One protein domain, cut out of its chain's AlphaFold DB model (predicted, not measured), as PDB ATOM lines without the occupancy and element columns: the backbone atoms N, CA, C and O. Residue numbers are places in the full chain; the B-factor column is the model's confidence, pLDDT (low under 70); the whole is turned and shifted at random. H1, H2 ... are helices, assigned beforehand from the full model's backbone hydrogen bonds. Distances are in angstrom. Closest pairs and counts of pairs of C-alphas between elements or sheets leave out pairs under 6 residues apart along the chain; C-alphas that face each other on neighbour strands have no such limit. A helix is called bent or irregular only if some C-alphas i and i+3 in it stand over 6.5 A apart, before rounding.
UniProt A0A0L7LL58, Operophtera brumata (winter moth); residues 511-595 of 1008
ATOM      1  N   LYS A 511      30.904  15.943  17.140       71.44
ATOM      2  CA  LYS A 511      31.365  15.813  15.737       71.44
ATOM      3  C   LYS A 511      31.732  17.156  15.071       71.44
ATOM      4  O   LYS A 511      32.574  17.197  14.179       71.44
ATOM      5  N   SER A 512      31.126  18.270  15.493       62.44
ATOM      6  CA  SER A 512      31.480  19.630  15.050       62.44
ATOM      7  C   SER A 512      32.762  20.182  15.691       62.44
ATOM      8  O   SER A 512      33.519  20.880  15.015       62.44
ATOM      9  N   SER A 513      33.038  19.846  16.954       75.06
ATOM     10  CA  SER A 513      34.305  20.160  17.622       75.06
ATOM     11  C   SER A 513      35.462  19.411  16.964       75.06
ATOM     12  O   SER A 513      36.416  20.058  16.551       75.06
ATOM     13  N   LEU A 514      35.339  18.098  16.729       77.81
ATOM     14  CA  LEU A 514      36.370  17.306  16.035       77.81
ATOM     15  C   LEU A 514      36.695  17.864  14.637       77.81
ATOM     16  O   LEU A 514      37.863  18.031  14.290       77.81
ATOM     17  N   LYS A 515      35.676  18.269  13.861       76.38
ATOM     18  CA  LYS A 515      35.865  18.971  12.572       76.38
ATOM     19  C   LYS A 515      36.606  20.309  12.697       76.38
ATOM     20  O   LYS A 515      37.262  20.720  11.745       76.38
ATOM     21  N   THR A 516      36.499  20.983  13.841       79.88
ATOM     22  CA  THR A 516      37.202  22.244  14.128       79.88
ATOM     23  C   THR A 516      38.632  21.988  14.617       79.88
ATOM     24  O   THR A 516      39.537  22.734  14.260       79.88
ATOM     25  N   TYR A 517      38.855  20.922  15.393       87.44
ATOM     26  CA  TYR A 517      40.158  20.583  15.975       87.44
ATOM     27  C   TYR A 517      41.097  19.900  14.976       87.44
ATOM     28  O   TYR A 517      42.295  20.155  15.020       87.44
ATOM     29  N   ARG A 518      40.585  19.104  14.027       83.44
ATOM     30  CA  ARG A 518      41.410  18.415  13.017       83.44
ATOM     31  C   ARG A 518      42.411  19.329  12.283       83.44
ATOM     32  O   ARG A 518      43.598  19.032  12.359       83.44
ATOM     33  N   PRO A 519      42.022  20.448  11.633       83.25
ATOM     34  CA  PRO A 519      42.991  21.315  10.941       83.25
ATOM     35  C   PRO A 519      43.990  22.005  11.887       83.25
ATOM     36  O   PRO A 519      45.092  22.360  11.472       83.25
ATOM     37  N   ILE A 520      43.611  22.191  13.152       90.12
ATOM     38  CA  ILE A 520      44.440  22.787  14.207       90.12
ATOM     39  C   ILE A 520      45.516  21.782  14.647       90.12
ATOM     40  O   ILE A 520      46.694  22.130  14.710       90.12
ATOM     41  N   TRP A 521      45.120  20.521  14.842       89.75
ATOM     42  CA  TRP A 521      45.999  19.394  15.146       89.75
ATOM     43  C   TRP A 521      46.970  19.076  13.999       89.75
ATOM     44  O   TRP A 521      48.169  18.947  14.228       89.75
ATOM     45  N   THR A 522      46.494  19.043  12.748       88.44
ATOM     46  CA  THR A 522      47.358  18.853  11.567       88.44
ATOM     47  C   THR A 522      48.432  19.939  11.468       88.44
ATOM     48  O   THR A 522      49.587  19.626  11.193       88.44
ATOM     49  N   ARG A 523      48.088  21.208  11.743       91.88
ATOM     50  CA  ARG A 523      49.064  22.308  11.733       91.88
ATOM     51  C   ARG A 523      50.132  22.149  12.811       91.88
ATOM     52  O   ARG A 523      51.296  22.393  12.523       91.88
ATOM     53  N   TRP A 524      49.739  21.767  14.027       92.81
ATOM     54  CA  TRP A 524      50.690  21.452  15.097       92.81
ATOM     55  C   TRP A 524      51.632  20.328  14.672       92.81
ATOM     56  O   TRP A 524      52.841  20.517  14.691       92.81
ATOM     57  N   ARG A 525      51.085  19.204  14.191       91.00
ATOM     58  CA  ARG A 525      51.875  18.053  13.743       91.00
ATOM     59  C   ARG A 525      52.885  18.422  12.653       91.00
ATOM     60  O   ARG A 525      54.026  17.994  12.738       91.00
ATOM     61  N   HIS A 526      52.497  19.217  11.653       89.81
ATOM     62  CA  HIS A 526      53.425  19.651  10.600       89.81
ATOM     63  C   HIS A 526      54.538  20.559  11.144       89.81
ATOM     64  O   HIS A 526      55.692  20.386  10.772       89.81
ATOM     65  N   TRP A 527      54.203  21.500  12.032       93.94
ATOM     66  CA  TRP A 527      55.180  22.413  12.631       93.94
ATOM     67  C   TRP A 527      56.145  21.699  13.587       93.94
ATOM     68  O   TRP A 527      57.346  21.928  13.533       93.94
ATOM     69  N   ALA A 528      55.637  20.796  14.427       91.31
ATOM     70  CA  ALA A 528      56.459  20.017  15.344       91.31
ATOM     71  C   ALA A 528      57.430  19.107  14.570       91.31
ATOM     72  O   ALA A 528      58.629  19.134  14.830       91.31
ATOM     73  N   LEU A 529      56.948  18.403  13.536       91.00
ATOM     74  CA  LEU A 529      57.808  17.593  12.665       91.00
ATOM     75  C   LEU A 529      58.867  18.437  11.933       91.00
ATOM     76  O   LEU A 529      60.019  18.021  11.872       91.00
ATOM     77  N   SER A 530      58.533  19.638  11.441       90.62
ATOM     78  CA  SER A 530      59.513  20.519  10.775       90.62
ATOM     79  C   SER A 530      60.541  21.156  11.719       90.62
ATOM     80  O   SER A 530      61.509  21.759  11.256       90.62
ATOM     81  N   LYS A 531      60.348  21.022  13.035       89.31
ATOM     82  CA  LYS A 531      61.273  21.465  14.090       89.31
ATOM     83  C   LYS A 531      61.877  20.308  14.893       89.31
ATOM     84  O   LYS A 531      62.557  20.566  15.879       89.31
ATOM     85  N   ASN A 532      61.666  19.063  14.457       89.56
ATOM     86  CA  ASN A 532      62.113  17.837  15.130       89.56
ATOM     87  C   ASN A 532      61.617  17.697  16.591       89.56
ATOM     88  O   ASN A 532      62.316  17.183  17.459       89.56
ATOM     89  N   ILE A 533      60.397  18.176  16.857       90.31
ATOM     90  CA  ILE A 533      59.736  18.175  18.170       90.31
ATOM     91  C   ILE A 533      58.763  16.981  18.264       90.31
ATOM     92  O   ILE A 533      58.002  16.741  17.317       90.31
ATOM     93  N   PRO A 534      58.711  16.249  19.396       86.19
ATOM     94  CA  PRO A 534      57.752  15.163  19.601       86.19
ATOM     95  C   PRO A 534      56.297  15.667  19.578       86.19
ATOM     96  O   PRO A 534      55.871  16.487  20.388       86.19
ATOM     97  N   VAL A 535      55.502  15.142  18.642       85.69
ATOM     98  CA  VAL A 535      54.110  15.574  18.389       85.69
ATOM     99  C   VAL A 535      53.172  15.237  19.558       85.69
ATOM    100  O   VAL A 535      52.209  15.966  19.814       85.69
ATOM    101  N   ASP A 536      53.447  14.127  20.239       80.50
ATOM    102  CA  ASP A 536      52.619  13.468  21.251       80.50
ATOM    103  C   ASP A 536      53.165  13.592  22.685       80.50
ATOM    104  O   ASP A 536      52.509  13.158  23.627       80.50
ATOM    105  N   ASN A 537      54.336  14.207  22.869       84.44
ATOM    106  CA  ASN A 537      54.853  14.621  24.176       84.44
ATOM    107  C   ASN A 537      55.828  15.814  24.036       84.44
ATOM    108  O   ASN A 537      57.010  15.653  24.337       84.44
ATOM    109  N   PRO A 538      55.370  16.976  23.526       90.31
ATOM    110  CA  PRO A 538      56.187  18.186  23.444       90.31
ATOM    111  C   PRO A 538      56.491  18.736  24.831       90.31
ATOM    112  O   PRO A 538      55.697  18.542  25.754       90.31
ATOM    113  N   GLU A 539      57.564  19.511  24.953       90.94
ATOM    114  CA  GLU A 539      57.800  20.278  26.170       90.94
ATOM    115  C   GLU A 539      57.034  21.615  26.155       90.94
ATOM    116  O   GLU A 539      56.645  22.124  25.093       90.94
ATOM    117  N   PRO A 540      56.780  22.234  27.322       90.00
ATOM    118  CA  PRO A 540      56.024  23.482  27.387       90.00
ATOM    119  C   PRO A 540      56.647  24.640  26.594       90.00
ATOM    120  O   PRO A 540      55.935  25.537  26.134       90.00
ATOM    121  N   GLU A 541      57.969  24.631  26.410       90.44
ATOM    122  CA  GLU A 541      58.651  25.586  25.538       90.44
ATOM    123  C   GLU A 541      58.285  25.419  24.066       90.44
ATOM    124  O   GLU A 541      58.143  26.415  23.364       90.44
ATOM    125  N   ASP A 542      58.109  24.188  23.592       93.12
ATOM    126  CA  ASP A 542      57.766  23.895  22.201       93.12
ATOM    127  C   ASP A 542      56.365  24.398  21.877       93.12
ATOM    128  O   ASP A 542      56.135  25.031  20.843       93.12
ATOM    129  N   LEU A 543      55.438  24.206  22.819       94.00
ATOM    130  CA  LEU A 543      54.116  24.810  22.748       94.00
ATOM    131  C   LEU A 543      54.216  26.345  22.748       94.00
ATOM    132  O   LEU A 543      53.555  26.988  21.937       94.00
ATOM    133  N   ALA A 544      55.053  26.954  23.590       93.38
ATOM    134  CA  ALA A 544      55.236  28.409  23.591       93.38
ATOM    135  C   ALA A 544      55.820  28.930  22.259       93.38
ATOM    136  O   ALA A 544      55.255  29.857  21.674       93.38
ATOM    137  N   LYS A 545      56.877  28.294  21.737       94.38
ATOM    138  CA  LYS A 545      57.511  28.581  20.435       94.38
ATOM    139  C   LYS A 545      56.500  28.459  19.286       94.38
ATOM    140  O   LYS A 545      56.455  29.329  18.415       94.38
ATOM    141  N   TYR A 546      55.619  27.458  19.320       95.69
ATOM    142  CA  TYR A 546      54.527  27.315  18.352       95.69
ATOM    143  C   TYR A 546      53.527  28.470  18.416       95.69
ATOM    144  O   TYR A 546      53.158  29.019  17.379       95.69
ATOM    145  N   LEU A 547      53.092  28.880  19.612       94.56
ATOM    146  CA  LEU A 547      52.158  30.004  19.756       94.56
ATOM    147  C   LEU A 547      52.793  31.336  19.319       94.56
ATOM    148  O   LEU A 547      52.093  32.149  18.715       94.56
ATOM    149  N   CYS A 548      54.102  31.526  19.531       92.12
ATOM    150  CA  CYS A 548      54.859  32.641  18.952       92.12
ATOM    151  C   CYS A 548      54.826  32.609  17.421       92.12
ATOM    152  O   CYS A 548      54.460  33.609  16.816       92.12
ATOM    153  N   TYR A 549      55.120  31.466  16.796       94.38
ATOM    154  CA  TYR A 549      55.059  31.290  15.338       94.38
ATOM    155  C   TYR A 549      53.656  31.574  14.761       94.38
ATOM    156  O   TYR A 549      53.495  32.264  13.751       94.38
ATOM    157  N   LEU A 550      52.595  31.121  15.443       93.94
ATOM    158  CA  LEU A 550      51.215  31.439  15.057       93.94
ATOM    159  C   LEU A 550      50.897  32.944  15.119       93.94
ATOM    160  O   LEU A 550      50.029  33.407  14.374       93.94
ATOM    161  N   TYR A 551      51.553  33.687  16.013       89.38
ATOM    162  CA  TYR A 551      51.362  35.125  16.198       89.38
ATOM    163  C   TYR A 551      52.238  35.964  15.263       89.38
ATOM    164  O   TYR A 551      51.732  36.858  14.589       89.38
ATOM    165  N   MET A 552      53.536  35.669  15.196       86.38
ATOM    166  CA  MET A 552      54.531  36.464  14.477       86.38
ATOM    167  C   MET A 552      54.523  36.191  12.978       86.38
ATOM    168  O   MET A 552      54.482  37.148  12.209       86.38
ATOM    169  N   ASP A 553      54.493  34.927  12.563       84.88
ATOM    170  CA  ASP A 553      54.665  34.555  11.155       84.88
ATOM    171  C   ASP A 553      53.316  34.382  10.452       84.88
ATOM    172  O   ASP A 553      53.104  34.866   9.345       84.88
ATOM    173  N   ILE A 554      52.351  33.745  11.126       85.75
ATOM    174  CA  ILE A 554      51.017  33.491  10.554       85.75
ATOM    175  C   ILE A 554      50.027  34.645  10.816       85.75
ATOM    176  O   ILE A 554      49.002  34.742  10.138       85.75
ATOM    177  N   LYS A 555      50.300  35.526  11.790       82.38
ATOM    178  CA  LYS A 555      49.401  36.626  12.201       82.38
ATOM    179  C   LYS A 555      47.977  36.154  12.563       82.38
ATOM    180  O   LYS A 555      46.977  36.768  12.181       82.38
ATOM    181  N   LEU A 556      47.841  35.031  13.281       83.44
ATOM    182  CA  LEU A 556      46.525  34.541  13.711       83.44
ATOM    183  C   LEU A 556      45.911  35.409  14.816       83.44
ATOM    184  O   LEU A 556      46.578  35.833  15.753       83.44
ATOM    185  N   ALA A 557      44.586  35.569  14.767       78.69
ATOM    186  CA  ALA A 557      43.846  36.256  15.821       78.69
ATOM    187  C   ALA A 557      44.034  35.563  17.197       78.69
ATOM    188  O   ALA A 557      43.949  34.329  17.263       78.69
ATOM    189  N   PRO A 558      44.156  36.304  18.316       81.38
ATOM    190  CA  PRO A 558      44.519  35.736  19.627       81.38
ATOM    191  C   PRO A 558      43.559  34.650  20.144       81.38
ATOM    192  O   PRO A 558      43.966  33.652  20.735       81.38
ATOM    193  N   ARG A 559      42.259  34.766  19.831       79.75
ATOM    194  CA  ARG A 559      41.254  33.728  20.145       79.75
ATOM    195  C   ARG A 559      41.476  32.413  19.389       79.75
ATOM    196  O   ARG A 559      41.121  31.355  19.901       79.75
ATOM    197  N   THR A 560      42.044  32.473  18.188       86.25
ATOM    198  CA  THR A 560      42.431  31.293  17.407       86.25
ATOM    199  C   THR A 560      43.690  30.666  18.000       86.25
ATOM    200  O   THR A 560      43.740  29.451  18.154       86.25
ATOM    201  N   ILE A 561      44.662  31.478  18.427       88.38
ATOM    202  CA  ILE A 561      45.889  31.022  19.105       88.38
ATOM    203  C   ILE A 561      45.559  30.319  20.433       88.38
ATOM    204  O   ILE A 561      46.047  29.219  20.690       88.38
ATOM    205  N   ALA A 562      44.636  30.866  21.231       88.00
ATOM    206  CA  ALA A 562      44.134  30.200  22.436       88.00
ATOM    207  C   ALA A 562      43.484  28.830  22.137       88.00
ATOM    208  O   ALA A 562      43.658  27.882  22.902       88.00
ATOM    209  N   LEU A 563      42.783  28.696  21.002       89.75
ATOM    210  CA  LEU A 563      42.226  27.413  20.562       89.75
ATOM    211  C   LEU A 563      43.319  26.430  20.107       89.75
ATOM    212  O   LEU A 563      43.217  25.245  20.421       89.75
ATOM    213  N   HIS A 564      44.375  26.904  19.432       93.25
ATOM    214  CA  HIS A 564      45.566  26.094  19.145       93.25
ATOM    215  C   HIS A 564      46.190  25.558  20.440       93.25
ATOM    216  O   HIS A 564      46.385  24.349  20.536       93.25
ATOM    217  N   LYS A 565      46.391  26.402  21.466       93.50
ATOM    218  CA  LYS A 565      46.892  25.966  22.784       93.50
ATOM    219  C   LYS A 565      46.061  24.817  23.360       93.50
ATOM    220  O   LYS A 565      46.609  23.783  23.731       93.50
ATOM    221  N   SER A 566      44.738  24.985  23.426       89.62
ATOM    222  CA  SER A 566      43.843  23.973  23.996       89.62
ATOM    223  C   SER A 566      43.830  22.666  23.204       89.62
ATOM    224  O   SER A 566      43.772  21.605  23.817       89.62
ATOM    225  N   VAL A 567      43.886  22.708  21.870       90.62
ATOM    226  CA  VAL A 567      43.930  21.484  21.054       90.62
ATOM    227  C   VAL A 567      45.275  20.775  21.206       90.62
ATOM    228  O   VAL A 567      45.280  19.568  21.418       90.62
ATOM    229  N   VAL A 568      46.402  21.493  21.166       91.12
ATOM    230  CA  VAL A 568      47.717  20.855  21.328       91.12
ATOM    231  C   VAL A 568      47.854  20.228  22.712       91.12
ATOM    232  O   VAL A 568      48.167  19.046  22.794       91.12
ATOM    233  N   ALA A 569      47.532  20.949  23.789       89.69
ATOM    234  CA  ALA A 569      47.651  20.412  25.146       89.69
ATOM    235  C   ALA A 569      46.773  19.162  25.384       89.69
ATOM    236  O   ALA A 569      47.244  18.202  25.974       89.69
ATOM    237  N   ASN A 570      45.529  19.129  24.886       87.75
ATOM    238  CA  ASN A 570      44.627  17.985  25.109       87.75
ATOM    239  C   ASN A 570      44.886  16.775  24.196       87.75
ATOM    240  O   ASN A 570      44.487  15.666  24.551       87.75
ATOM    241  N   PHE A 571      45.478  16.967  23.010       87.19
ATOM    242  CA  PHE A 571      45.671  15.889  22.028       87.19
ATOM    243  C   PHE A 571      47.134  15.462  21.836       87.19
ATOM    244  O   PHE A 571      47.355  14.387  21.282       87.19
ATOM    245  N   SER A 572      48.118  16.226  22.327       86.75
ATOM    246  CA  SER A 572      49.507  15.756  22.422       86.75
ATOM    247  C   SER A 572      49.623  14.681  23.493       86.75
ATOM    248  O   SER A 572      49.613  13.513  23.134       86.75
ATOM    249  N   ASN A 573      49.598  15.040  24.776       84.88
ATOM    250  CA  ASN A 573      49.598  14.090  25.884       84.88
ATOM    251  C   ASN A 573      48.436  14.395  26.850       84.88
ATOM    252  O   ASN A 573      48.510  15.392  27.570       84.88
ATOM    253  N   PRO A 574      47.377  13.562  26.921       80.44
ATOM    254  CA  PRO A 574      46.240  13.833  27.803       80.44
ATOM    255  C   PRO A 574      46.600  13.829  29.294       80.44
ATOM    256  O   PRO A 574      45.941  14.522  30.062       80.44
ATOM    257  N   LEU A 575      47.656  13.112  29.702       81.25
ATOM    258  CA  LEU A 575      48.113  13.076  31.095       81.25
ATOM    259  C   LEU A 575      48.881  14.350  31.494       81.25
ATOM    260  O   LEU A 575      48.818  14.761  32.646       81.25
ATOM    261  N   ARG A 576      49.551  15.015  30.537       83.25
ATOM    262  CA  ARG A 576      50.268  16.296  30.733       83.25
ATOM    263  C   ARG A 576      49.478  17.512  30.224       83.25
ATOM    264  O   ARG A 576      50.021  18.610  30.097       83.25
ATOM    265  N   ALA A 577      48.187  17.352  29.923       84.44
ATOM    266  CA  ALA A 577      47.376  18.409  29.316       84.44
ATOM    267  C   ALA A 577      47.246  19.653  30.215       84.44
ATOM    268  O   ALA A 577      47.272  20.784  29.722       84.44
ATOM    269  N   GLU A 578      47.131  19.460  31.532       83.19
ATOM    270  CA  GLU A 578      47.088  20.559  32.498       83.19
ATOM    271  C   GLU A 578      48.460  21.221  32.674       83.19
ATOM    272  O   GLU A 578      48.549  22.447  32.616       83.19
ATOM    273  N   GLU A 579      49.533  20.438  32.774       86.88
ATOM    274  CA  GLU A 579      50.928  20.899  32.846       86.88
ATOM    275  C   GLU A 579      51.283  21.811  31.652       86.88
ATOM    276  O   GLU A 579      51.570  22.999  31.827       86.88
ATOM    277  N   LEU A 580      51.121  21.314  30.419       86.69
ATOM    278  CA  LEU A 580      51.371  22.065  29.179       86.69
ATOM    279  C   LEU A 580      50.495  23.321  29.059       86.69
ATOM    280  O   LEU A 580      50.937  24.376  28.604       86.69
ATOM    281  N   SER A 581      49.228  23.225  29.466       84.88
ATOM    282  CA  SER A 581      48.278  24.341  29.427       84.88
ATOM    283  C   SER A 581      48.584  25.412  30.482       84.88
ATOM    284  O   SER A 581      48.265  26.590  30.262       84.88
ATOM    285  N   SER A 582      49.165  25.024  31.618       82.88
ATOM    286  CA  SER A 582      49.365  25.870  32.796       82.88
ATOM    287  C   SER A 582      50.781  26.440  32.934       82.88
ATOM    288  O   SER A 582      50.952  27.383  33.712       82.88
ATOM    289  N   HIS A 583      51.753  25.951  32.160       90.31
ATOM    290  CA  HIS A 583      53.151  26.381  32.220       90.31
ATOM    291  C   HIS A 583      53.341  27.912  32.079       90.31
ATOM    292  O   HIS A 583      52.685  28.535  31.226       90.31
ATOM    293  N   PRO A 584      54.249  28.548  32.855       87.50
ATOM    294  CA  PRO A 584      54.437  30.003  32.853       87.50
ATOM    295  C   PRO A 584      54.723  30.602  31.472       87.50
ATOM    296  O   PRO A 584      54.076  31.580  31.091       87.50
ATOM    297  N   THR A 585      55.626  29.997  30.691       87.31
ATOM    298  CA  THR A 585      56.003  30.481  29.349       87.31
ATOM    299  C   THR A 585      54.802  30.499  28.406       87.31
ATOM    300  O   THR A 585      54.516  31.515  27.775       87.31
ATOM    301  N   VAL A 586      54.019  29.415  28.381       90.00
ATOM    302  CA  VAL A 586      52.818  29.291  27.541       90.00
ATOM    303  C   VAL A 586      51.768  30.333  27.943       90.00
ATOM    304  O   VAL A 586      51.194  30.998  27.079       90.00
ATOM    305  N   LYS A 587      51.544  30.541  29.250       88.69
ATOM    306  CA  LYS A 587      50.648  31.597  29.761       88.69
ATOM    307  C   LYS A 587      51.112  33.003  29.357       88.69
ATOM    308  O   LYS A 587      50.280  33.802  28.927       88.69
ATOM    309  N   ARG A 588      52.412  33.306  29.473       86.56
ATOM    310  CA  ARG A 588      52.997  34.611  29.107       86.56
ATOM    311  C   ARG A 588      52.851  34.899  27.613       86.56
ATOM    312  O   ARG A 588      52.358  35.973  27.279       86.56
ATOM    313  N   ILE A 589      53.174  33.943  26.738       86.81
ATOM    314  CA  ILE A 589      53.004  34.104  25.283       86.81
ATOM    315  C   ILE A 589      51.538  34.341  24.922       86.81
ATOM    316  O   ILE A 589      51.234  35.301  24.217       86.81
ATOM    317  N   VAL A 590      50.604  33.544  25.462       87.94
ATOM    318  CA  VAL A 590      49.170  33.768  25.217       87.94
ATOM    319  C   VAL A 590      48.751  35.165  25.672       87.94
ATOM    320  O   VAL A 590      48.124  35.864  24.879       87.94
ATOM    321  N   LYS A 591      49.130  35.613  26.880       84.31
ATOM    322  CA  LYS A 591      48.822  36.978  27.348       84.31
ATOM    323  C   LYS A 591      49.386  38.039  26.394       84.31
ATOM    324  O   LYS A 591      48.647  38.948  26.030       84.31
ATOM    325  N   GLY A 592      50.627  37.875  25.932       82.38
ATOM    326  CA  GLY A 592      51.257  38.749  24.937       82.38
ATOM    327  C   GLY A 592      50.434  38.886  23.656       82.38
ATOM    328  O   GLY A 592      50.200  40.002  23.205       82.38
ATOM    329  N   THR A 593      49.879  37.787  23.128       82.31
ATOM    330  CA  THR A 593      49.020  37.863  21.927       82.31
ATOM    331  C   THR A 593      47.739  38.682  22.133       82.31
ATOM    332  O   THR A 593      47.210  39.219  21.169       82.31
ATOM    333  N   PHE A 594      47.226  38.802  23.363       74.75
ATOM    334  CA  PHE A 594      46.041  39.617  23.675       74.75
ATOM    335  C   PHE A 594      46.367  41.071  24.059       74.75
ATOM    336  O   PHE A 594      45.431  41.844  24.258       74.75
ATOM    337  N   ALA A 595      47.648  41.436  24.180       65.94
ATOM    338  CA  ALA A 595      48.084  42.765  24.612       65.94
ATOM    339  C   ALA A 595      48.169  43.799  23.472       65.94
ATOM    340  O   ALA A 595      48.238  44.991  23.753       65.94
TER     341      ALA A 595
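AT A GLANCE: This is residues 511 to 595 of the 1008 residues of a protein of Operophtera brumata (winter moth) (UniProt A0A0L7LL58). Three helices, H2, H3 and H5, stand side by side in an up-and-down bundle whose centres make a triangle, and the long first helix, H1, crosses H3 and H2 nearly at right angles. The short helix H4 folds back along the last part of H3 and leads into H5. The printed part has 85 residues with five named helices, H1 to H5 in that order, and no named strand; the class is all helix. The whole is compact, with a radius of gyration of the C-alphas of 11.7 A, and rounded, spanning 31 by 26 by 25 A.

IN THESE COORDINATES: H1, residues 511 to 530, begins at C-alpha 511 at (31.365, 15.813, 15.737) and measures 29.0 A; it has a kink of 29 degrees near residue 518 and is only just irregular, with C-alphas 516 and 519 6.7 A apart. H2, residues 540 to 552, measures 18.4 A. H3, residues 558 to 572, measures 20.8 A from C-alpha 558 at (44.519, 35.736, 19.627). H4, residues 574 to 582, measures 13.4 A and is irregular: C-alphas 575 and 578 are 7.7 A apart. H5, residues 584 to 594, measures 15.7 A and ends at C-alpha 594 at (46.041, 39.617, 23.675).

HOW THE PARTS SIT: H1 touches H3 with residues 517 to 524 alone, about perpendicular at 82 degrees; the closest C-alphas, of Ile 520 and His 564, are 6.0 A apart. H1 only just touches H2, with 3 pairs of C-alphas within 8 A, the closest being Trp 527 and Tyr 546 at 7.6 A. H2 and H3 form a helical hairpin at a shallow tilt of 31 degrees, opposite ways, with closest C-alphas Leu 547 and Ile 561 at 6.4 A. H2 touches H5 at a shallow tilt of 15 degrees, the same way, with closest C-alphas Ala 544 and Val 586 at 4.7 A. H3 and H4 form a helical hairpin, opposite ways at a shallow tilt of 33 degrees, only just short of steep; their closest C-alphas, of Ala 569 and Ala 577, are 4.6 A apart. H1 is apart from H4 and H5. Every O i to N i+4 pair is within hydrogen-bond range in H2, H3 and H5, against 14 of 16 in H1 and 3 of 5 in H4.

THE WHOLE: The two C-alphas farthest apart, of Lys 511 and Ala 595, are 32.9 A from each other. The printed part has no cut. The link from H1 to H2 is short, and those from H2 to H3, H3 to H4 and H4 to H5 are tight. The mean pLDDT of the printed part is 86.6, with residues 512 and 595 under 70.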